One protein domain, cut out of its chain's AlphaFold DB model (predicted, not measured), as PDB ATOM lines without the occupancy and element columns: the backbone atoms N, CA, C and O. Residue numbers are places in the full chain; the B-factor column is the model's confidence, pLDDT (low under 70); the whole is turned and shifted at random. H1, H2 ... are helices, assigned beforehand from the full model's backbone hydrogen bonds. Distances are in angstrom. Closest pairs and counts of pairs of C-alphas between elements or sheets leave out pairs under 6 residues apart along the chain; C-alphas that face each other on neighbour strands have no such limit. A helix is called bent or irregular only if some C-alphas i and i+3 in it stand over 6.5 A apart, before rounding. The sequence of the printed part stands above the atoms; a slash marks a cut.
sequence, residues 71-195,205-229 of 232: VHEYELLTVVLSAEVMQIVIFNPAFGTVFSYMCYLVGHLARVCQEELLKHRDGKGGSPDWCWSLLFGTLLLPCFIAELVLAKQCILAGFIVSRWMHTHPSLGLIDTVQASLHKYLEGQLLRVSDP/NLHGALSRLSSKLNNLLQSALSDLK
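What this domain is: This is residues 71 to 195 and 205 to 229 of the 232 residues of an uncharacterized protein of Vanilla planifolia (UniProt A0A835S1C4). A bent helix, H4, runs nearly straight through the middle of the domain, and the other helices stand round it, mostly crossed. H1, H3, H5, H6 and H7 form a ring about H4 in that order, with the arm H7a packing on H1 to complete it; the ring is loose between H3 and H5, and short H2 sits at the corner before H3. The printed part has 150 residues, with seven named helices, H1 to H7 along the chain, and no named strand: the class is all helix. The whole is compact, with a radius of gyration of the C-alphas of 15.2 A and spans of 42 by 37 by 35 A.

How they stand to each other: H1, residues 73 to 82, touches residues 102 to 109 of H3, residues 93 to 121, at a steep tilt of 56 degrees; their closest C-alphas, Tyr 74 and Leu 109, are 7.1 A apart. H2, residues 86 to 91, touches H3 only at the corner, C-alphas 89 and 95 being closest at 5.3 A. H4, residues 130 to 150, is the hub, touching five other helices when taken whole. Assigned as one helix by its hydrogen bonds, it is bent, C-alphas 138 and 141 being 6.9 A apart; its arms H4a, residues 130 to 138, and H4b, residues 141 to 150, stand at 24 degrees. H4a touches residues 109 to 117 of H3, closest at C-alphas 113 and 133, 5.1 A. H4b and H5, residues 154 to 164, form a helical hairpin at a shallow tilt of 18 degrees, closest at C-alphas 145 and 157, 5.5 A. H3 and H5 are close but not clearly touching, with C-alphas 110 and 164 closest at 7.0 A. H6, residues 174 to 192, touches H5 at a steep tilt of 65 degrees, closest at C-alphas 158 and 177, 4.8 A. H7, residues 207 to 227, was also assigned as one helix by its hydrogen bonds but is bent, C-alphas 215 and 218 being 7.1 A apart; its arms H7a, residues 207 to 215, and H7b, residues 218 to 227, stand at 45 degrees. H7b touches H6 at a shallow tilt of 22 degrees, opposite ways, closest at C-alphas 185 and 221, 6.2 A. H7b also touches H4b, closest at C-alphas 146 and 224, 5.3 A. H7a touches H1, closest at C-alphas 82 and 213, 5.2 A. Every O i to N i+4 pair is within hydrogen-bond range in H1, H2, H4a, H4b, H5, H7a and H7b; H3 has 23 of 25 and H6 13 of 15.

Where its parts are: H1 begins at C-alpha 73, (37.738, -2.537, 30.103). H3 is the longest helix, 41.8 A, and is irregular, with C-alphas 94 and 97 8.1 A apart. H6 measures 27.4 A. H7b ends at C-alpha 227, (23.590, -1.782, 4.499).

The domain as a whole: The two C-alphas farthest apart, those of Ala 94 and Gly 123, are 46.1 A apart. Residues 196 to 204 are not printed, and C-alphas 195 and 205 are 23.2 A apart across this cut. Of the links that are printed whole, none is long. The mean pLDDT of the printed part is 84.5; it is under 70 at residues 71, 123 to 130, 167 to 176, 193 to 195 and 205.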
ATOM      1  N   VAL A  71      40.301  -3.939  35.128       56.41
ATOM      2  CA  VAL A  71      39.594  -2.839  35.789       56.41
ATOM      3  C   VAL A  71      39.278  -1.743  34.759       56.41
ATOM      4  O   VAL A  71      40.160  -0.999  34.332       56.41
ATOM      5  N   HIS A  72      37.997  -1.628  34.397       72.81
ATOM      6  CA  HIS A  72      37.434  -0.653  33.450       72.81
ATOM      7  C   HIS A  72      37.735  -0.897  31.957       72.81
ATOM      8  O   HIS A  72      37.984   0.030  31.180       72.81
ATOM      9  N   GLU A  73      37.668  -2.151  31.520       81.81
ATOM     10  CA  GLU A  73      37.738  -2.537  30.103       81.81
ATOM     11  C   GLU A  73      36.635  -1.897  29.234       81.81
ATOM     12  O   GLU A  73      36.877  -1.498  28.092       81.81
ATOM     13  N   TYR A  74      35.437  -1.711  29.796       87.12
ATOM     14  CA  TYR A  74      34.321  -1.055  29.108       87.12
ATOM     15  C   TYR A  74      34.610   0.419  28.783       87.12
ATOM     16  O   TYR A  74      34.064   0.947  27.814       87.12
ATOM     17  N   GLU A  75      35.478   1.093  29.546       89.44
ATOM     18  CA  GLU A  75      35.876   2.476  29.270       89.44
ATOM     19  C   GLU A  75      36.689   2.575  27.986       89.44
ATOM     20  O   GLU A  75      36.471   3.488  27.196       89.44
ATOM     21  N   LEU A  76      37.607   1.629  27.758       90.81
ATOM     22  CA  LEU A  76      38.394   1.610  26.528       90.81
ATOM     23  C   LEU A  76      37.467   1.430  25.324       90.81
ATOM     24  O   LEU A  76      37.549   2.201  24.370       90.81
ATOM     25  N   LEU A  77      36.540   0.471  25.404       92.94
ATOM     26  CA  LEU A  77      35.542   0.254  24.358       92.94
ATOM     27  C   LEU A  77      34.669   1.498  24.140       92.94
ATOM     28  O   LEU A  77      34.449   1.901  23.000       92.94
ATOM     29  N   THR A  78      34.223   2.141  25.221       92.44
ATOM     30  CA  THR A  78      33.444   3.388  25.172       92.44
ATOM     31  C   THR A  78      34.197   4.482  24.427       92.44
ATOM     32  O   THR A  78      33.646   5.106  23.520       92.44
ATOM     33  N   VAL A  79      35.462   4.711  24.787       92.81
ATOM     34  CA  VAL A  79      36.287   5.750  24.172       92.81
ATOM     35  C   VAL A  79      36.513   5.447  22.692       92.81
ATOM     36  O   VAL A  79      36.252   6.318  21.863       92.81
ATOM     37  N   VAL A  80      36.912   4.219  22.350       94.12
ATOM     38  CA  VAL A  80      37.167   3.802  20.962       94.12
ATOM     39  C   VAL A  80      35.926   3.975  20.083       94.12
ATOM     40  O   VAL A  80      36.021   4.561  19.004       94.12
ATOM     41  N   LEU A  81      34.756   3.535  20.557       94.06
ATOM     42  CA  LEU A  81      33.495   3.703  19.831       94.06
ATOM     43  C   LEU A  81      33.100   5.182  19.707       94.06
ATOM     44  O   LEU A  81      32.672   5.621  18.646       94.06
ATOM     45  N   SER A  82      33.283   5.979  20.763       92.12
ATOM     46  CA  SER A  82      32.942   7.408  20.733       92.12
ATOM     47  C   SER A  82      33.841   8.234  19.803       92.12
ATOM     48  O   SER A  82      33.398   9.261  19.279       92.12
ATOM     49  N   ALA A  83      35.092   7.801  19.614       91.81
ATOM     50  CA  ALA A  83      36.112   8.478  18.819       91.81
ATOM     51  C   ALA A  83      36.006   8.196  17.311       91.81
ATOM     52  O   ALA A  83      36.726   8.830  16.546       91.81
ATOM     53  N   GLU A  84      35.114   7.288  16.893       90.00
ATOM     54  CA  GLU A  84      34.864   6.931  15.482       90.00
ATOM     55  C   GLU A  84      36.098   6.373  14.755       90.00
ATOM     56  O   GLU A  84      36.223   6.445  13.536       90.00
ATOM     57  N   VAL A  85      37.018   5.765  15.508       93.50
ATOM     58  CA  VAL A  85      38.246   5.178  14.952       93.50
ATOM     59  C   VAL A  85      38.068   3.724  14.507       93.50
ATOM     60  O   VAL A  85      38.964   3.164  13.882       93.50
ATOM     61  N   MET A  86      36.920   3.097  14.794       94.62
ATOM     62  CA  MET A  86      36.681   1.682  14.480       94.62
ATOM     63  C   MET A  86      36.770   1.384  12.985       94.62
ATOM     64  O   MET A  86      37.421   0.412  12.614       94.62
ATOM     65  N   GLN A  87      36.205   2.229  12.117       94.06
ATOM     66  CA  GLN A  87      36.333   2.047  10.667       94.06
ATOM     67  C   GLN A  87      37.805   2.088  10.220       94.06
ATOM     68  O   GLN A  87      38.229   1.253   9.424       94.06
ATOM     69  N   ILE A  88      38.612   2.998  10.782       94.44
ATOM     70  CA  ILE A  88      40.056   3.083  10.499       94.44
ATOM     71  C   ILE A  88      40.756   1.793  10.932       94.44
ATOM     72  O   ILE A  88      41.533   1.227  10.166       94.44
ATOM     73  N   VAL A  89      40.460   1.315  12.142       96.06
ATOM     74  CA  VAL A  89      41.034   0.087  12.707       96.06
ATOM     75  C   VAL A  89      40.655  -1.150  11.884       96.06
ATOM     76  O   VAL A  89      41.494  -2.022  11.683       96.06
ATOM     77  N   ILE A  90      39.419  -1.232  11.382       95.75
ATOM     78  CA  ILE A  90      38.943  -2.391  10.613       95.75
ATOM     79  C   ILE A  90      39.500  -2.389   9.183       95.75
ATOM     80  O   ILE A  90      39.919  -3.436   8.689       95.75
ATOM     81  N   PHE A  91      39.496  -1.241   8.500       94.88
ATOM     82  CA  PHE A  91      39.910  -1.169   7.093       94.88
ATOM     83  C   PHE A  91      41.424  -1.130   6.895       94.88
ATOM     84  O   PHE A  91      41.902  -1.495   5.819       94.88
ATOM     85  N   ASN A  92      42.190  -0.689   7.894       95.25
ATOM     86  CA  ASN A  92      43.638  -0.624   7.781       95.25
ATOM     87  C   ASN A  92      44.288  -1.891   8.373       95.25
ATOM     88  O   ASN A  92      44.312  -2.053   9.595       95.25
ATOM     89  N   PRO A  93      44.903  -2.758   7.545       93.25
ATOM     90  CA  PRO A  93      45.528  -3.993   8.019       93.25
ATOM     91  C   PRO A  93      46.708  -3.754   8.971       93.25
ATOM     92  O   PRO A  93      47.102  -4.673   9.688       93.25
ATOM     93  N   ALA A  94      47.262  -2.535   9.018       95.12
ATOM     94  CA  ALA A  94      48.283  -2.170   9.994       95.12
ATOM     95  C   ALA A  94      47.777  -2.237  11.444       95.12
ATOM     96  O   ALA A  94      48.614  -2.355  12.329       95.12
ATOM     97  N   PHE A  95      46.457  -2.198  11.674       96.62
ATOM     98  CA  PHE A  95      45.818  -2.284  12.994       96.62
ATOM     99  C   PHE A  95      45.171  -3.649  13.270       96.62
ATOM    100  O   PHE A  95      44.246  -3.758  14.078       96.62
ATOM    101  N   GLY A  96      45.611  -4.709  12.583       95.44
ATOM    102  CA  GLY A  96      45.005  -6.036  12.705       95.44
ATOM    103  C   GLY A  96      45.039  -6.604  14.130       95.44
ATOM    104  O   GLY A  96      44.085  -7.274  14.548       95.44
ATOM    105  N   THR A  97      46.093  -6.324  14.903       95.88
ATOM    106  CA  THR A  97      46.197  -6.791  16.291       95.88
ATOM    107  C   THR A  97      45.294  -5.979  17.223       95.88
ATOM    108  O   THR A  97      44.593  -6.578  18.039       95.88
ATOM    109  N   VAL A  98      45.218  -4.656  17.061       95.50
ATOM    110  CA  VAL A  98      44.260  -3.784  17.759       95.50
ATOM    111  C   VAL A  98      42.834  -4.225  17.451       95.50
ATOM    112  O   VAL A  98      42.048  -4.412  18.374       95.50
ATOM    113  N   PHE A  99      42.496  -4.475  16.184       96.62
ATOM    114  CA  PHE A  99      41.166  -4.953  15.809       96.62
ATOM    115  C   PHE A  99      40.825  -6.289  16.483       96.62
ATOM    116  O   PHE A  99      39.751  -6.444  17.073       96.62
ATOM    117  N   SER A 100      41.763  -7.238  16.454       94.94
ATOM    118  CA  SER A 100      41.610  -8.535  17.124       94.94
ATOM    119  C   SER A 100      41.429  -8.371  18.635       94.94
ATOM    120  O   SER A 100      40.585  -9.039  19.234       94.94
ATOM    121  N   TYR A 101      42.170  -7.445  19.247       93.75
ATOM    122  CA  TYR A 101      42.038  -7.114  20.660       93.75
ATOM    123  C   TYR A 101      40.677  -6.491  20.988       93.75
ATOM    124  O   TYR A 101      40.059  -6.894  21.968       93.75
ATOM    125  N   MET A 102      40.146  -5.597  20.148       94.94
ATOM    126  CA  MET A 102      38.792  -5.055  20.328       94.94
ATOM    127  C   MET A 102      37.729  -6.160  20.267       94.94
ATOM    128  O   MET A 102      36.790  -6.164  21.061       94.94
ATOM    129  N   CYS A 103      37.894  -7.140  19.374       95.06
ATOM    130  CA  CYS A 103      36.999  -8.296  19.299       95.06
ATOM    131  C   CYS A 103      37.097  -9.181  20.552       95.06
ATOM    132  O   CYS A 103      36.071  -9.605  21.090       95.06
ATOM    133  N   TYR A 104      38.317  -9.430  21.040       92.88
ATOM    134  CA  TYR A 104      38.555 -10.118  22.312       92.88
ATOM    135  C   TYR A 104      37.884  -9.380  23.479       92.88
ATOM    136  O   TYR A 104      37.157 -10.003  24.251       92.88
ATOM    137  N   LEU A 105      38.069  -8.061  23.563       91.81
ATOM    138  CA  LEU A 105      37.512  -7.192  24.598       91.81
ATOM    139  C   LEU A 105      35.982  -7.270  24.629       91.81
ATOM    140  O   LEU A 105      35.390  -7.484  25.682       91.81
ATOM    141  N   VAL A 106      35.331  -7.168  23.468       93.81
ATOM    142  CA  VAL A 106      33.870  -7.296  23.352       93.81
ATOM    143  C   VAL A 106      33.400  -8.685  23.782       93.81
ATOM    144  O   VAL A 106      32.410  -8.797  24.503       93.81
ATOM    145  N   GLY A 107      34.113  -9.744  23.391       91.75
ATOM    146  CA  GLY A 107      33.808 -11.108  23.829       91.75
ATOM    147  C   GLY A 107      33.959 -11.298  25.342       91.75
ATOM    148  O   GLY A 107      33.105 -11.924  25.974       91.75
ATOM    149  N   HIS A 108      35.011 -10.726  25.934       89.56
ATOM    150  CA  HIS A 108      35.240 -10.746  27.376       89.56
ATOM    151  C   HIS A 108      34.116 -10.021  28.123       89.56
ATOM    152  O   HIS A 108      33.469 -10.622  28.982       89.56
ATOM    153  N   LEU A 109      33.829  -8.773  27.742       89.69
ATOM    154  CA  LEU A 109      32.770  -7.960  28.341       89.69
ATOM    155  C   LEU A 109      31.393  -8.615  28.198       89.69
ATOM    156  O   LEU A 109      30.616  -8.602  29.150       89.69
ATOM    157  N   ALA A 110      31.106  -9.252  27.059       90.00
ATOM    158  CA  ALA A 110      29.866  -9.998  26.863       90.00
ATOM    159  C   ALA A 110      29.727 -11.152  27.861       90.00
ATOM    160  O   ALA A 110      28.673 -11.298  28.482       90.00
ATOM    161  N   ARG A 111      30.791 -11.942  28.056       88.38
ATOM    162  CA  ARG A 111      30.798 -13.040  29.031       88.38
ATOM    163  C   ARG A 111      30.581 -12.518  30.449       88.38
ATOM    164  O   ARG A 111      29.700 -13.018  31.143       88.38
ATOM    165  N   VAL A 112      31.347 -11.507  30.863       86.25
ATOM    166  CA  VAL A 112      31.228 -10.927  32.210       86.25
ATOM    167  C   VAL A 112      29.823 -10.348  32.417       86.25
ATOM    168  O   VAL A 112      29.194 -10.616  33.435       86.25
ATOM    169  N   CYS A 113      29.277  -9.638  31.426       85.44
ATOM    170  CA  CYS A 113      27.932  -9.071  31.498       85.44
ATOM    171  C   CYS A 113      26.862 -10.163  31.658       85.44
ATOM    172  O   CYS A 113      25.948 -10.016  32.467       85.44
ATOM    173  N   GLN A 114      26.970 -11.273  30.920       85.50
ATOM    174  CA  GLN A 114      26.049 -12.406  31.056       85.50
ATOM    175  C   GLN A 114      26.158 -13.068  32.437       85.50
ATOM    176  O   GLN A 114      25.133 -13.389  33.040       85.50
ATOM    177  N   GLU A 115      27.374 -13.246  32.959       85.25
ATOM    178  CA  GLU A 115      27.609 -13.800  34.297       85.25
ATOM    179  C   GLU A 115      26.984 -12.924  35.398       85.25
ATOM    180  O   GLU A 115      26.330 -13.454  36.299       85.25
ATOM    181  N   GLU A 116      27.113 -11.598  35.309       81.88
ATOM    182  CA  GLU A 116      26.494 -10.661  36.261       81.88
ATOM    183  C   GLU A 116      24.959 -10.669  36.176       81.88
ATOM    184  O   GLU A 116      24.274 -10.775  37.198       81.88
ATOM    185  N   LEU A 117      24.390 -10.663  34.965       77.38
ATOM    186  CA  LEU A 117      22.937 -10.758  34.771       77.38
ATOM    187  C   LEU A 117      22.352 -12.053  35.364       77.38
ATOM    188  O   LEU A 117      21.261 -12.034  35.942       77.38
ATOM    189  N   LEU A 118      23.077 -13.173  35.266       79.62
ATOM    190  CA  LEU A 118      22.677 -14.447  35.872       79.62
ATOM    191  C   LEU A 118      22.724 -14.397  37.406       79.62
ATOM    192  O   LEU A 118      21.765 -14.816  38.056       79.62
ATOM    193  N   LYS A 119      23.784 -13.827  37.996       78.94
ATOM    194  CA  LYS A 119      23.898 -13.671  39.460       78.94
ATOM    195  C   LYS A 119      22.740 -12.862  40.050       78.94
ATOM    196  O   LYS A 119      22.269 -13.184  41.145       78.94
ATOM    197  N   HIS A 120      22.261 -11.842  39.336       70.50
ATOM    198  CA  HIS A 120      21.088 -11.066  39.752       70.50
ATOM    199  C   HIS A 120      19.792 -11.842  39.670       70.50
ATOM    200  O   HIS A 120      19.000 -11.796  40.611       70.50
ATOM    201  N   ARG A 121      19.584 -12.578  38.576       72.38
ATOM    202  CA  ARG A 121      18.412 -13.442  38.429       72.38
ATOM    203  C   ARG A 121      18.309 -14.456  39.571       72.38
ATOM    204  O   ARG A 121      17.210 -14.705  40.056       72.38
ATOM    205  N   ASP A 122      19.444 -14.984  40.017       77.12
ATOM    206  CA  ASP A 122      19.518 -15.984  41.084       77.12
ATOM    207  C   ASP A 122      19.467 -15.380  42.503       77.12
ATOM    208  O   ASP A 122      19.606 -16.106  43.488       77.12
ATOM    209  N   GLY A 123      19.294 -14.056  42.637       68.50
ATOM    210  CA  GLY A 123      19.226 -13.370  43.933       68.50
ATOM    211  C   GLY A 123      20.533 -13.402  44.736       68.50
ATOM    212  O   GLY A 123      20.519 -13.141  45.936       68.50
ATOM    213  N   LYS A 124      21.663 -13.733  44.095       63.59
ATOM    214  CA  LYS A 124      22.990 -13.878  44.728       63.59
ATOM    215  C   LYS A 124      23.889 -12.645  44.577       63.59
ATOM    216  O   LYS A 124      25.036 -12.676  45.018       63.59
ATOM    217  N   GLY A 125      23.408 -11.578  43.941       53.59
ATOM    218  CA  GLY A 125      24.191 -10.365  43.704       53.59
ATOM    219  C   GLY A 125      24.165  -9.400  44.891       53.59
ATOM    220  O   GLY A 125      23.093  -8.952  45.293       53.59
ATOM    221  N   GLY A 126      25.340  -9.027  45.410       54.81
ATOM    222  CA  GLY A 126      25.499  -7.750  46.117       54.81
ATOM    223  C   GLY A 126      25.214  -6.576  45.170       54.81
ATOM    224  O   GLY A 126      25.144  -6.798  43.965       54.81
ATOM    225  N   SER A 127      25.039  -5.358  45.707       49.66
ATOM    226  CA  SER A 127      24.811  -4.118  44.935       49.66
ATOM    227  C   SER A 127      25.710  -4.071  43.693       49.66
ATOM    228  O   SER A 127      26.909  -3.828  43.835       49.66
ATOM    229  N   PRO A 128      25.174  -4.321  42.495       52.22
ATOM    230  CA  PRO A 128      26.009  -4.415  41.315       52.22
ATOM    231  C   PRO A 128      26.447  -3.065  40.796       52.22
ATOM    232  O   PRO A 128      25.714  -2.078  40.853       52.22
ATOM    233  N   ASP A 129      27.572  -3.106  40.099       59.59
ATOM    234  CA  ASP A 129      27.898  -2.170  39.034       59.59
ATOM    235  C   ASP A 129      26.990  -2.433  37.803       59.59
ATOM    236  O   ASP A 129      27.421  -2.648  36.675       59.59
ATOM    237  N   TRP A 130      25.673  -2.491  38.038       58.69
ATOM    238  CA  TRP A 130      24.620  -2.730  37.039       58.69
ATOM    239  C   TRP A 130      24.656  -1.691  35.925       58.69
ATOM    240  O   TRP A 130      24.235  -1.958  34.800       58.69
ATOM    241  N   CYS A 131      25.216  -0.525  36.247       71.19
ATOM    242  CA  CYS A 131      25.452   0.567  35.328       71.19
ATOM    243  C   CYS A 131      26.238   0.097  34.095       71.19
ATOM    244  O   CYS A 131      25.748   0.263  32.978       71.19
ATOM    245  N   TRP A 132      27.388  -0.577  34.258       80.12
ATOM    246  CA  TRP A 132      28.206  -0.950  33.097       80.12
ATOM    247  C   TRP A 132      27.642  -2.144  32.313       80.12
ATOM    248  O   TRP A 132      27.761  -2.174  31.092       80.12
ATOM    249  N   SER A 133      27.019  -3.130  32.973       81.69
ATOM    250  CA  SER A 133      26.432  -4.289  32.275       81.69
ATOM    251  C   SER A 133      25.245  -3.864  31.408       81.69
ATOM    252  O   SER A 133      25.129  -4.270  30.248       81.69
ATOM    253  N   LEU A 134      24.391  -2.984  31.944       81.12
ATOM    254  CA  LEU A 134      23.308  -2.381  31.177       81.12
ATOM    255  C   LEU A 134      23.877  -1.542  30.028       81.12
ATOM    256  O   LEU A 134      23.464  -1.730  28.887       81.12
ATOM    257  N   LEU A 135      24.873  -0.696  30.308       85.56
ATOM    258  CA  LEU A 135      25.577   0.113  29.313       85.56
ATOM    259  C   LEU A 135      26.172  -0.724  28.177       85.56
ATOM    260  O   LEU A 135      26.052  -0.368  27.003       85.56
ATOM    261  N   PHE A 136      26.794  -1.852  28.503       89.56
ATOM    262  CA  PHE A 136      27.356  -2.747  27.508       89.56
ATOM    263  C   PHE A 136      26.263  -3.300  26.590       89.56
ATOM    264  O   PHE A 136      26.376  -3.199  25.369       89.56
ATOM    265  N   GLY A 137      25.186  -3.841  27.165       87.62
ATOM    266  CA  GLY A 137      24.121  -4.491  26.402       87.62
ATOM    267  C   GLY A 137      23.226  -3.540  25.599       87.62
ATOM    268  O   GLY A 137      22.675  -3.964  24.579       87.62
ATOM    269  N   THR A 138      23.058  -2.290  26.042       87.00
ATOM    270  CA  THR A 138      22.152  -1.312  25.408       87.00
ATOM    271  C   THR A 138      22.860  -0.292  24.525       87.00
ATOM    272  O   THR A 138      22.220   0.253  23.628       87.00
ATOM    273  N   LEU A 139      24.154  -0.039  24.746       90.12
ATOM    274  CA  LEU A 139      24.903   0.982  24.015       90.12
ATOM    275  C   LEU A 139      26.154   0.419  23.339       90.12
ATOM    276  O   LEU A 139      26.254   0.467  22.115       90.12
ATOM    277  N   LEU A 140      27.099  -0.138  24.103       93.31
ATOM    278  CA  LEU A 140      28.423  -0.477  23.557       93.31
ATOM    279  C   LEU A 140      28.368  -1.621  22.543       93.31
ATOM    280  O   LEU A 140      28.920  -1.499  21.449       93.31
ATOM    281  N   LEU A 141      27.691  -2.721  22.884       94.88
ATOM    282  CA  LEU A 141      27.559  -3.867  21.990       94.88
ATOM    283  C   LEU A 141      26.769  -3.495  20.719       94.88
ATOM    284  O   LEU A 141      27.293  -3.751  19.636       94.88
ATOM    285  N   PRO A 142      25.588  -2.845  20.789       95.00
ATOM    286  CA  PRO A 142      24.888  -2.377  19.591       95.00
ATOM    287  C   PRO A 142      25.738  -1.482  18.682       95.00
ATOM    288  O   PRO A 142      25.764  -1.708  17.471       95.00
ATOM    289  N   CYS A 143      26.477  -0.520  19.246       95.50
ATOM    290  CA  CYS A 143      27.396   0.326  18.482       95.50
ATOM    291  C   CYS A 143      28.493  -0.496  17.800       95.50
ATOM    292  O   CYS A 143      28.713  -0.344  16.602       95.50
ATOM    293  N   PHE A 144      29.150  -1.398  18.529       97.00
ATOM    294  CA  PHE A 144      30.211  -2.232  17.967       97.00
ATOM    295  C   PHE A 144      29.704  -3.141  16.835       97.00
ATOM    296  O   PHE A 144      30.358  -3.270  15.803       97.00
ATOM    297  N   ILE A 145      28.518  -3.739  16.990       97.00
ATOM    298  CA  ILE A 145      27.898  -4.548  15.931       97.00
ATOM    299  C   ILE A 145      27.578  -3.691  14.701       97.00
ATOM    300  O   ILE A 145      27.849  -4.129  13.583       97.00
ATOM    301  N   ALA A 146      27.050  -2.478  14.885       96.25
ATOM    302  CA  ALA A 146      26.785  -1.562  13.777       96.25
ATOM    303  C   ALA A 146      28.075  -1.185  13.025       96.25
ATOM    304  O   ALA A 146      28.104  -1.265  11.799       96.25
ATOM    305  N   GLU A 147      29.158  -0.869  13.742       96.50
ATOM    306  CA  GLU A 147      30.480  -0.590  13.159       96.50
ATOM    307  C   GLU A 147      30.994  -1.762  12.306       96.50
ATOM    308  O   GLU A 147      31.432  -1.561  11.171       96.50
ATOM    309  N   LEU A 148      30.887  -3.000  12.804       96.50
ATOM    310  CA  LEU A 148      31.279  -4.192  12.043       96.50
ATOM    311  C   LEU A 148      30.447  -4.367  10.768       96.50
ATOM    312  O   LEU A 148      30.995  -4.703   9.718       96.50
ATOM    313  N   VAL A 149      29.133  -4.154  10.848       95.44
ATOM    314  CA  VAL A 149      28.233  -4.266   9.691       95.44
ATOM    315  C   VAL A 149      28.589  -3.228   8.626       95.44
ATOM    316  O   VAL A 149      28.755  -3.592   7.459       95.44
ATOM    317  N   LEU A 150      28.781  -1.970   9.027       95.25
ATOM    318  CA  LEU A 150      29.195  -0.885   8.131       95.25
ATOM    319  C   LEU A 150      30.563  -1.165   7.493       95.25
ATOM    320  O   LEU A 150      30.761  -0.919   6.305       95.25
ATOM    321  N   ALA A 151      31.469  -1.803   8.237       94.62
ATOM    322  CA  ALA A 151      32.770  -2.240   7.736       94.62
ATOM    323  C   ALA A 151      32.730  -3.556   6.927       94.62
ATOM    324  O   ALA A 151      33.771  -4.157   6.653       94.62
ATOM    325  N   LYS A 152      31.536  -4.043   6.564       93.38
ATOM    326  CA  LYS A 152      31.298  -5.299   5.825       93.38
ATOM    327  C   LYS A 152      31.799  -6.568   6.532       93.38
ATOM    328  O   LYS A 152      31.868  -7.633   5.920       93.38
ATOM    329  N   GLN A 153      32.032  -6.514   7.841       93.19
ATOM    330  CA  GLN A 153      32.398  -7.653   8.694       93.19
ATOM    331  C   GLN A 153      31.161  -8.420   9.198       93.19
ATOM    332  O   GLN A 153      31.060  -8.791  10.371       93.19
ATOM    333  N   CYS A 154      30.192  -8.679   8.311       91.38
ATOM    334  CA  CYS A 154      28.885  -9.237   8.683       91.38
ATOM    335  C   CYS A 154      28.982 -10.644   9.294       91.38
ATOM    336  O   CYS A 154      28.234 -10.966  10.211       91.38
ATOM    337  N   ILE A 155      29.923 -11.479   8.841       90.19
ATOM    338  CA  ILE A 155      30.111 -12.832   9.393       90.19
ATOM    339  C   ILE A 155      30.539 -12.758  10.865       90.19
ATOM    340  O   ILE A 155      29.970 -13.444  11.714       90.19
ATOM    341  N   LEU A 156      31.507 -11.893  11.176       92.06
ATOM    342  CA  LEU A 156      31.991 -11.690  12.539       92.06
ATOM    343  C   LEU A 156      30.905 -11.078  13.431       92.06
ATOM    344  O   LEU A 156      30.660 -11.578  14.528       92.06
ATOM    345  N   ALA A 157      30.219 -10.044  12.938       93.56
ATOM    346  CA  ALA A 157      29.104  -9.420  13.644       93.56
ATOM    347  C   ALA A 157      28.008 -10.447  13.973       93.56
ATOM    348  O   ALA A 157      27.549 -10.533  15.112       93.56
ATOM    349  N   GLY A 158      27.636 -11.269  12.986       90.25
ATOM    350  CA  GLY A 158      26.657 -12.339  13.138       90.25
ATOM    351  C   GLY A 158      27.067 -13.352  14.189       90.25
ATOM    352  O   GLY A 158      26.276 -13.671  15.069       90.25
ATOM    353  N   PHE A 159      28.321 -13.803  14.158       87.56
ATOM    354  CA  PHE A 159      28.836 -14.736  15.155       87.56
ATOM    355  C   PHE A 159      28.737 -14.179  16.584       87.56
ATOM    356  O   PHE A 159      28.283 -14.887  17.488       87.56
ATOM    357  N   ILE A 160      29.111 -12.910  16.791       91.19
ATOM    358  CA  ILE A 160      29.015 -12.249  18.102       91.19
ATOM    359  C   ILE A 160      27.552 -12.171  18.558       91.19
ATOM    360  O   ILE A 160      27.239 -12.577  19.678       91.19
ATOM    361  N   VAL A 161      26.644 -11.716  17.687       90.06
ATOM    362  CA  VAL A 161      25.206 -11.620  17.990       90.06
ATOM    363  C   VAL A 161      24.605 -12.987  18.297       90.06
ATOM    364  O   VAL A 161      23.881 -13.133  19.281       90.06
ATOM    365  N   SER A 162      24.934 -14.010  17.510       84.81
ATOM    366  CA  SER A 162      24.446 -15.370  17.721       84.81
ATOM    367  C   SER A 162      24.838 -15.917  19.092       84.81
ATOM    368  O   SER A 162      24.014 -16.548  19.762       84.81
ATOM    369  N   ARG A 163      26.078 -15.653  19.528       84.12
ATOM    370  CA  ARG A 163      26.568 -16.019  20.864       84.12
ATOM    371  C   ARG A 163      25.886 -15.210  21.963       84.12
ATOM    372  O   ARG A 163      25.459 -15.796  22.954       84.12
ATOM    373  N   TRP A 164      25.735 -13.903  21.765       84.75
ATOM    374  CA  TRP A 164      25.057 -13.012  22.708       84.75
ATOM    375  C   TRP A 164      23.589 -13.397  22.929       84.75
ATOM    376  O   TRP A 164      23.112 -13.436  24.060       84.75
ATOM    377  N   MET A 165      22.878 -13.737  21.854       81.38
ATOM    378  CA  MET A 165      21.470 -14.135  21.886       81.38
ATOM    379  C   MET A 165      21.243 -15.600  22.296       81.38
ATOM    380  O   MET A 165      20.099 -16.049  22.298       81.38
ATOM    381  N   HIS A 166      22.300 -16.363  22.603       73.12
ATOM    382  CA  HIS A 166      22.233 -17.812  22.841       73.12
ATOM    383  C   HIS A 166      21.519 -18.591  21.718       73.12
ATOM    384  O   HIS A 166      20.864 -19.606  21.962       73.12
ATOM    385  N   THR A 167      21.640 -18.133  20.469       60.31
ATOM    386  CA  THR A 167      21.126 -18.901  19.326       60.31
ATOM    387  C   THR A 167      21.935 -20.187  19.165       60.31
ATOM    388  O   THR A 167      23.156 -20.194  19.339       60.31
ATOM    389  N   HIS A 168      21.254 -21.298  18.878       54.41
ATOM    390  CA  HIS A 168      21.902 -22.603  18.787       54.41
ATOM    391  C   HIS A 168      22.981 -22.597  17.679       54.41
ATOM    392  O   HIS A 168      22.690 -22.112  16.587       54.41
ATOM    393  N   PRO A 169      24.191 -23.158  17.889       57.88
ATOM    394  CA  PRO A 169      25.287 -23.112  16.906       57.88
ATOM    395  C   PRO A 169      24.949 -23.689  15.521       57.88
ATOM    396  O   PRO A 169      25.552 -23.301  14.527       57.88
ATOM    397  N   SER A 170      23.962 -24.589  15.437       55.09
ATOM    398  CA  SER A 170      23.454 -25.121  14.160       55.09
ATOM    399  C   SER A 170      22.665 -24.101  13.326       55.09
ATOM    400  O   SER A 170      22.356 -24.381  12.174       55.09
ATOM    401  N   LEU A 171      22.326 -22.942  13.899       52.56
ATOM    402  CA  LEU A 171      21.717 -21.787  13.229       52.56
ATOM    403  C   LEU A 171      22.780 -20.753  12.811       52.56
ATOM    404  O   LEU A 171      22.454 -19.592  12.611       52.56
ATOM    405  N   GLY A 172      24.060 -21.140  12.739       52.59
ATOM    406  CA  GLY A 172      25.173 -20.303  12.272       52.59
ATOM    407  C   GLY A 172      25.435 -20.402  10.764       52.59
ATOM    408  O   GLY A 172      26.577 -20.260  10.336       52.59
ATOM    409  N   LEU A 173      24.415 -20.706   9.957       58.28
ATOM    410  CA  LEU A 173      24.509 -20.674   8.494       58.28
ATOM    411  C   LEU A 173      24.557 -19.215   7.998       58.28
ATOM    412  O   LEU A 173      24.094 -18.296   8.678       58.28
ATOM    413  N   ILE A 174      25.108 -18.984   6.806       59.12
ATOM    414  CA  ILE A 174      25.257 -17.634   6.226       59.12
ATOM    415  C   ILE A 174      23.897 -16.919   6.117       59.12
ATOM    416  O   ILE A 174      23.781 -15.762   6.520       59.12
ATOM    417  N   ASP A 175      22.847 -17.635   5.710       62.62
ATOM    418  CA  ASP A 175      21.487 -17.082   5.585       62.62
ATOM    419  C   ASP A 175      20.888 -16.675   6.943       62.62
ATOM    420  O   ASP A 175      20.148 -15.698   7.067       62.62
ATOM    421  N   THR A 176      21.250 -17.393   8.006       69.81
ATOM    422  CA  THR A 176      20.813 -17.095   9.375       69.81
ATOM    423  C   THR A 176      21.597 -15.954  10.016       69.81
ATOM    424  O   THR A 176      21.039 -15.250  10.857       69.81
ATOM    425  N   VAL A 177      22.849 -15.711   9.605       78.44
ATOM    426  CA  VAL A 177      23.655 -14.581  10.098       78.44
ATOM    427  C   VAL A 177      22.985 -13.259   9.739       78.44
ATOM    428  O   VAL A 177      22.740 -12.445  10.628       78.44
ATOM    429  N   GLN A 178      22.605 -13.073   8.475       81.81
ATOM    430  CA  GLN A 178      21.957 -11.839   8.032       81.81
ATOM    431  C   GLN A 178      20.608 -11.625   8.730       81.81
ATOM    432  O   GLN A 178      20.351 -10.544   9.259       81.81
ATOM    433  N   ALA A 179      19.781 -12.670   8.826       82.88
ATOM    434  CA  ALA A 179      18.507 -12.605   9.540       82.88
ATOM    435  C   ALA A 179      18.685 -12.308  11.044       82.88
ATOM    436  O   ALA A 179      17.922 -11.528  11.616       82.88
ATOM    437  N   SER A 180      19.699 -12.896  11.691       84.69
ATOM    438  CA  SER A 180      20.006 -12.642  13.105       84.69
ATOM    439  C   SER A 180      20.478 -11.212  13.346       84.69
ATOM    440  O   SER A 180      20.036 -10.589  14.310       84.69
ATOM    441  N   LEU A 181      21.308 -10.673  12.449       91.00
ATOM    442  CA  LEU A 181      21.791  -9.300  12.514       91.00
ATOM    443  C   LEU A 181      20.650  -8.314  12.318       91.00
ATOM    444  O   LEU A 181      20.516  -7.389  13.113       91.00
ATOM    445  N   HIS A 182      19.794  -8.552  11.323       90.62
ATOM    446  CA  HIS A 182      18.615  -7.730  11.078       90.62
ATOM    447  C   HIS A 182      17.714  -7.689  12.315       90.62
ATOM    448  O   HIS A 182      17.465  -6.621  12.868       90.62
ATOM    449  N   LYS A 183      17.329  -8.865  12.831       89.38
ATOM    450  CA  LYS A 183      16.473  -8.977  14.018       89.38
ATOM    451  C   LYS A 183      17.106  -8.343  15.259       89.38
ATOM    452  O   LYS A 183      16.403  -7.725  16.057       89.38
ATOM    453  N   TYR A 184      18.415  -8.513  15.447       91.56
ATOM    454  CA  TYR A 184      19.134  -7.905  16.561       91.56
ATOM    455  C   TYR A 184      19.127  -6.378  16.456       91.56
ATOM    456  O   TYR A 184      18.714  -5.717  17.407       91.56
ATOM    457  N   LEU A 185      19.527  -5.819  15.311       92.62
ATOM    458  CA  LEU A 185      19.613  -4.372  15.104       92.62
ATOM    459  C   LEU A 185      18.235  -3.696  15.146       92.62
ATOM    460  O   LEU A 185      18.108  -2.653  15.784       92.62
ATOM    461  N   GLU A 186      17.196  -4.301  14.561       91.94
ATOM    462  CA  GLU A 186      15.809  -3.830  14.705       91.94
ATOM    463  C   GLU A 186      15.371  -3.820  16.172       91.94
ATOM    464  O   GLU A 186      14.798  -2.843  16.656       91.94
ATOM    465  N   GLY A 187      15.687  -4.891  16.909       89.62
ATOM    466  CA  GLY A 187      15.404  -4.981  18.337       89.62
ATOM    467  C   GLY A 187      16.095  -3.882  19.147       89.62
ATOM    468  O   GLY A 187      15.486  -3.332  20.064       89.62
ATOM    469  N   GLN A 188      17.337  -3.526  18.805       90.19
ATOM    470  CA  GLN A 188      18.041  -2.409  19.446       90.19
ATOM    471  C   GLN A 188      17.441  -1.057  19.053       90.19
ATOM    472  O   GLN A 188      17.245  -0.209  19.918       90.19
ATOM    473  N   LEU A 189      17.068  -0.865  17.787       88.38
ATOM    474  CA  LEU A 189      16.465   0.379  17.302       88.38
ATOM    475  C   LEU A 189      15.141   0.699  18.019       88.38
ATOM    476  O   LEU A 189      14.899   1.841  18.421       88.38
ATOM    477  N   LEU A 190      14.313  -0.326  18.247       86.88
ATOM    478  CA  LEU A 190      13.075  -0.202  19.023       86.88
ATOM    479  C   LEU A 190      13.341   0.196  20.481       86.88
ATOM    480  O   LEU A 190      12.599   1.002  21.033       86.88
ATOM    481  N   ARG A 191      14.417  -0.319  21.092       82.50
ATOM    482  CA  ARG A 191      14.809   0.010  22.474       82.50
ATOM    483  C   ARG A 191      15.343   1.429  22.625       82.50
ATOM    484  O   ARG A 191      15.061   2.071  23.626       82.50
ATOM    485  N   VAL A 192      16.094   1.927  21.644       79.75
ATOM    486  CA  VAL A 192      16.601   3.314  21.643       79.75
ATOM    487  C   VAL A 192      15.460   4.325  21.539       79.75
ATOM    488  O   VAL A 192      15.562   5.429  22.064       79.75
ATOM    489  N   SER A 193      14.364   3.939  20.886       69.25
ATOM    490  CA  SER A 193      13.173   4.778  20.733       69.25
ATOM    491  C   SER A 193      12.290   4.818  21.992       69.25
ATOM    492  O   SER A 193      11.333   5.591  22.027       69.25
ATOM    493  N   ASP A 194      12.588   4.005  23.013       68.88
ATOM    494  CA  ASP A 194      11.850   3.975  24.277       68.88
ATOM    495  C   ASP A 194      12.381   5.063  25.242       68.88
ATOM    496  O   ASP A 194      13.540   5.002  25.673       68.88
ATOM    497  N   PRO A 195      11.563   6.071  25.611       50.56
ATOM    498  CA  PRO A 195      11.981   7.189  26.459       50.56
ATOM    499  C   PRO A 195      12.360   6.785  27.895       50.56
ATOM    500  O   PRO A 195      12.886   7.614  28.639       50.56
ATOM    501  N   ASN A 205      32.596   8.555  34.762       69.12
ATOM    502  CA  ASN A 205      33.645   9.535  34.421       69.12
ATOM    503  C   ASN A 205      33.760   9.836  32.907       69.12
ATOM    504  O   ASN A 205      34.455  10.764  32.504       69.12
ATOM    505  N   LEU A 206      33.065   9.068  32.060       76.88
ATOM    506  CA  LEU A 206      33.031   9.184  30.600       76.88
ATOM    507  C   LEU A 206      31.725   9.784  30.054       76.88
ATOM    508  O   LEU A 206      31.392   9.555  28.890       76.88
ATOM    509  N   HIS A 207      30.984  10.558  30.851       82.56
ATOM    510  CA  HIS A 207      29.689  11.130  30.458       82.56
ATOM    511  C   HIS A 207      29.688  11.774  29.054       82.56
ATOM    512  O   HIS A 207      28.783  11.529  28.258       82.56
ATOM    513  N   GLY A 208      30.733  12.533  28.698       83.38
ATOM    514  CA  GLY A 208      30.850  13.150  27.370       83.38
ATOM    515  C   GLY A 208      30.966  12.137  26.220       83.38
ATOM    516  O   GLY A 208      30.303  12.289  25.193       83.38
ATOM    517  N   ALA A 209      31.764  11.078  26.391       85.88
ATOM    518  CA  ALA A 209      31.898  10.005  25.403       85.88
ATOM    519  C   ALA A 209      30.596   9.199  25.272       85.88
ATOM    520  O   ALA A 209      30.169   8.886  24.161       85.88
ATOM    521  N   LEU A 210      29.927   8.941  26.399       87.12
ATOM    522  CA  LEU A 210      28.639   8.249  26.450       87.12
ATOM    523  C   LEU A 210      27.517   9.042  25.780       87.12
ATOM    524  O   LEU A 210      26.766   8.481  24.988       87.12
ATOM    525  N   SER A 211      27.434  10.349  26.034       85.50
ATOM    526  CA  SER A 211      26.462  11.241  25.393       85.50
ATOM    527  C   SER A 211      26.668  11.307  23.874       85.50
ATOM    528  O   SER A 211      25.721  11.165  23.091       85.50
ATOM    529  N   ARG A 212      27.928  11.404  23.426       86.69
ATOM    530  CA  ARG A 212      28.281  11.325  21.999       86.69
ATOM    531  C   ARG A 212      27.881   9.993  21.371       86.69
ATOM    532  O   ARG A 212      27.389   9.985  20.250       86.69
ATOM    533  N   LEU A 213      28.093   8.881  22.069       87.75
ATOM    534  CA  LEU A 213      27.773   7.559  21.540       87.75
ATOM    535  C   LEU A 213      26.256   7.332  21.484       87.75
ATOM    536  O   LEU A 213      25.729   6.903  20.461       87.75
ATOM    537  N   SER A 214      25.548   7.705  22.551       87.88
ATOM    538  CA  SER A 214      24.089   7.606  22.656       87.88
ATOM    539  C   SER A 214      23.379   8.427  21.577       87.88
ATOM    540  O   SER A 214      22.521   7.906  20.865       87.88
ATOM    541  N   SER A 215      23.803   9.679  21.365       87.19
ATOM    542  CA  SER A 215      23.223  10.545  20.325       87.19
ATOM    543  C   SER A 215      23.416  10.011  18.900       87.19
ATOM    544  O   SER A 215      22.614  10.319  18.018       87.19
ATOM    545  N   LYS A 216      24.443   9.185  18.663       90.25
ATOM    546  CA  LYS A 216      24.747   8.598  17.348       90.25
ATOM    547  C   LYS A 216      24.175   7.199  17.146       90.25
ATOM    548  O   LYS A 216      24.003   6.794  15.998       90.25
ATOM    549  N   LEU A 217      23.863   6.476  18.223       90.94
ATOM    550  CA  LEU A 217      23.438   5.076  18.170       90.94
ATOM    551  C   LEU A 217      22.277   4.862  17.189       90.94
ATOM    552  O   LEU A 217      22.352   3.967  16.354       90.94
ATOM    553  N   ASN A 218      21.244   5.708  17.229       92.19
ATOM    554  CA  ASN A 218      20.097   5.594  16.323       92.19
ATOM    555  C   ASN A 218      20.521   5.645  14.839       92.19
ATOM    556  O   ASN A 218      20.177   4.762  14.054       92.19
ATOM    557  N   ASN A 219      21.345   6.630  14.471       93.69
ATOM    558  CA  ASN A 219      21.828   6.794  13.098       93.69
ATOM    559  C   ASN A 219      22.743   5.637  12.672       93.69
ATOM    560  O   ASN A 219      22.648   5.168  11.536       93.69
ATOM    561  N   LEU A 220      23.598   5.147  13.578       93.81
ATOM    562  CA  LEU A 220      24.461   3.987  13.329       93.81
ATOM    563  C   LEU A 220      23.635   2.726  13.057       93.81
ATOM    564  O   LEU A 220      23.879   2.038  12.066       93.81
ATOM    565  N   LEU A 221      22.626   2.448  13.888       94.31
ATOM    566  CA  LEU A 221      21.744   1.290  13.725       94.31
ATOM    567  C   LEU A 221      20.956   1.359  12.409       94.31
ATOM    568  O   LEU A 221      20.889   0.366  11.686       94.31
ATOM    569  N   GLN A 222      20.398   2.524  12.068       94.06
ATOM    570  CA  GLN A 222      19.672   2.720  10.806       94.06
ATOM    571  C   GLN A 222      20.577   2.556   9.577       94.06
ATOM    572  O   GLN A 222      20.167   1.949   8.581       94.06
ATOM    573  N   SER A 223      21.808   3.065   9.651       95.00
ATOM    574  CA  SER A 223      22.795   2.927   8.575       95.00
ATOM    575  C   SER A 223      23.193   1.462   8.390       95.00
ATOM    576  O   SER A 223      23.127   0.944   7.278       95.00
ATOM    577  N   ALA A 224      23.502   0.759   9.484       94.25
ATOM    578  CA  ALA A 224      23.841  -0.662   9.458       94.25
ATOM    579  C   ALA A 224      22.690  -1.531   8.915       94.25
ATOM    580  O   ALA A 224      22.918  -2.420   8.097       94.25
ATOM    581  N   LEU A 225      21.441  -1.254   9.310       93.00
ATOM    582  CA  LEU A 225      20.257  -1.941   8.774       93.00
ATOM    583  C   LEU A 225      20.068  -1.701   7.274       93.00
ATOM    584  O   LEU A 225      19.713  -2.621   6.539       93.00
ATOM    585  N   SER A 226      20.320  -0.477   6.809       92.62
ATOM    586  CA  SER A 226      20.226  -0.140   5.386       92.62
ATOM    587  C   SER A 226      21.275  -0.881   4.554       92.62
ATOM    588  O   SER A 226      20.963  -1.336   3.453       92.62
ATOM    589  N   ASP A 227      22.473  -1.059   5.110       89.56
ATOM    590  CA  ASP A 227      23.590  -1.782   4.499       89.56
ATOM    591  C   ASP A 227      23.406  -3.307   4.463       89.56
ATOM    592  O   ASP A 227      24.025  -3.979   3.636       89.56
ATOM    593  N   LEU A 228      22.551  -3.857   5.332       85.19
ATOM    594  CA  LEU A 228      22.221  -5.285   5.389       85.19
ATOM    595  C   LEU A 228      21.145  -5.714   4.386       85.19
ATOM    596  O   LEU A 228      20.762  -6.887   4.390       85.19
ATOM    597  N   LYS A 229      20.623  -4.816   3.542       71.50
ATOM    598  CA  LYS A 229      19.603  -5.192   2.552       71.50
ATOM    599  C   LYS A 229      20.152  -6.252   1.583       71.50
ATOM    600  O   LYS A 229      21.270  -6.102   1.090       71.50
TER     601      LYS A 229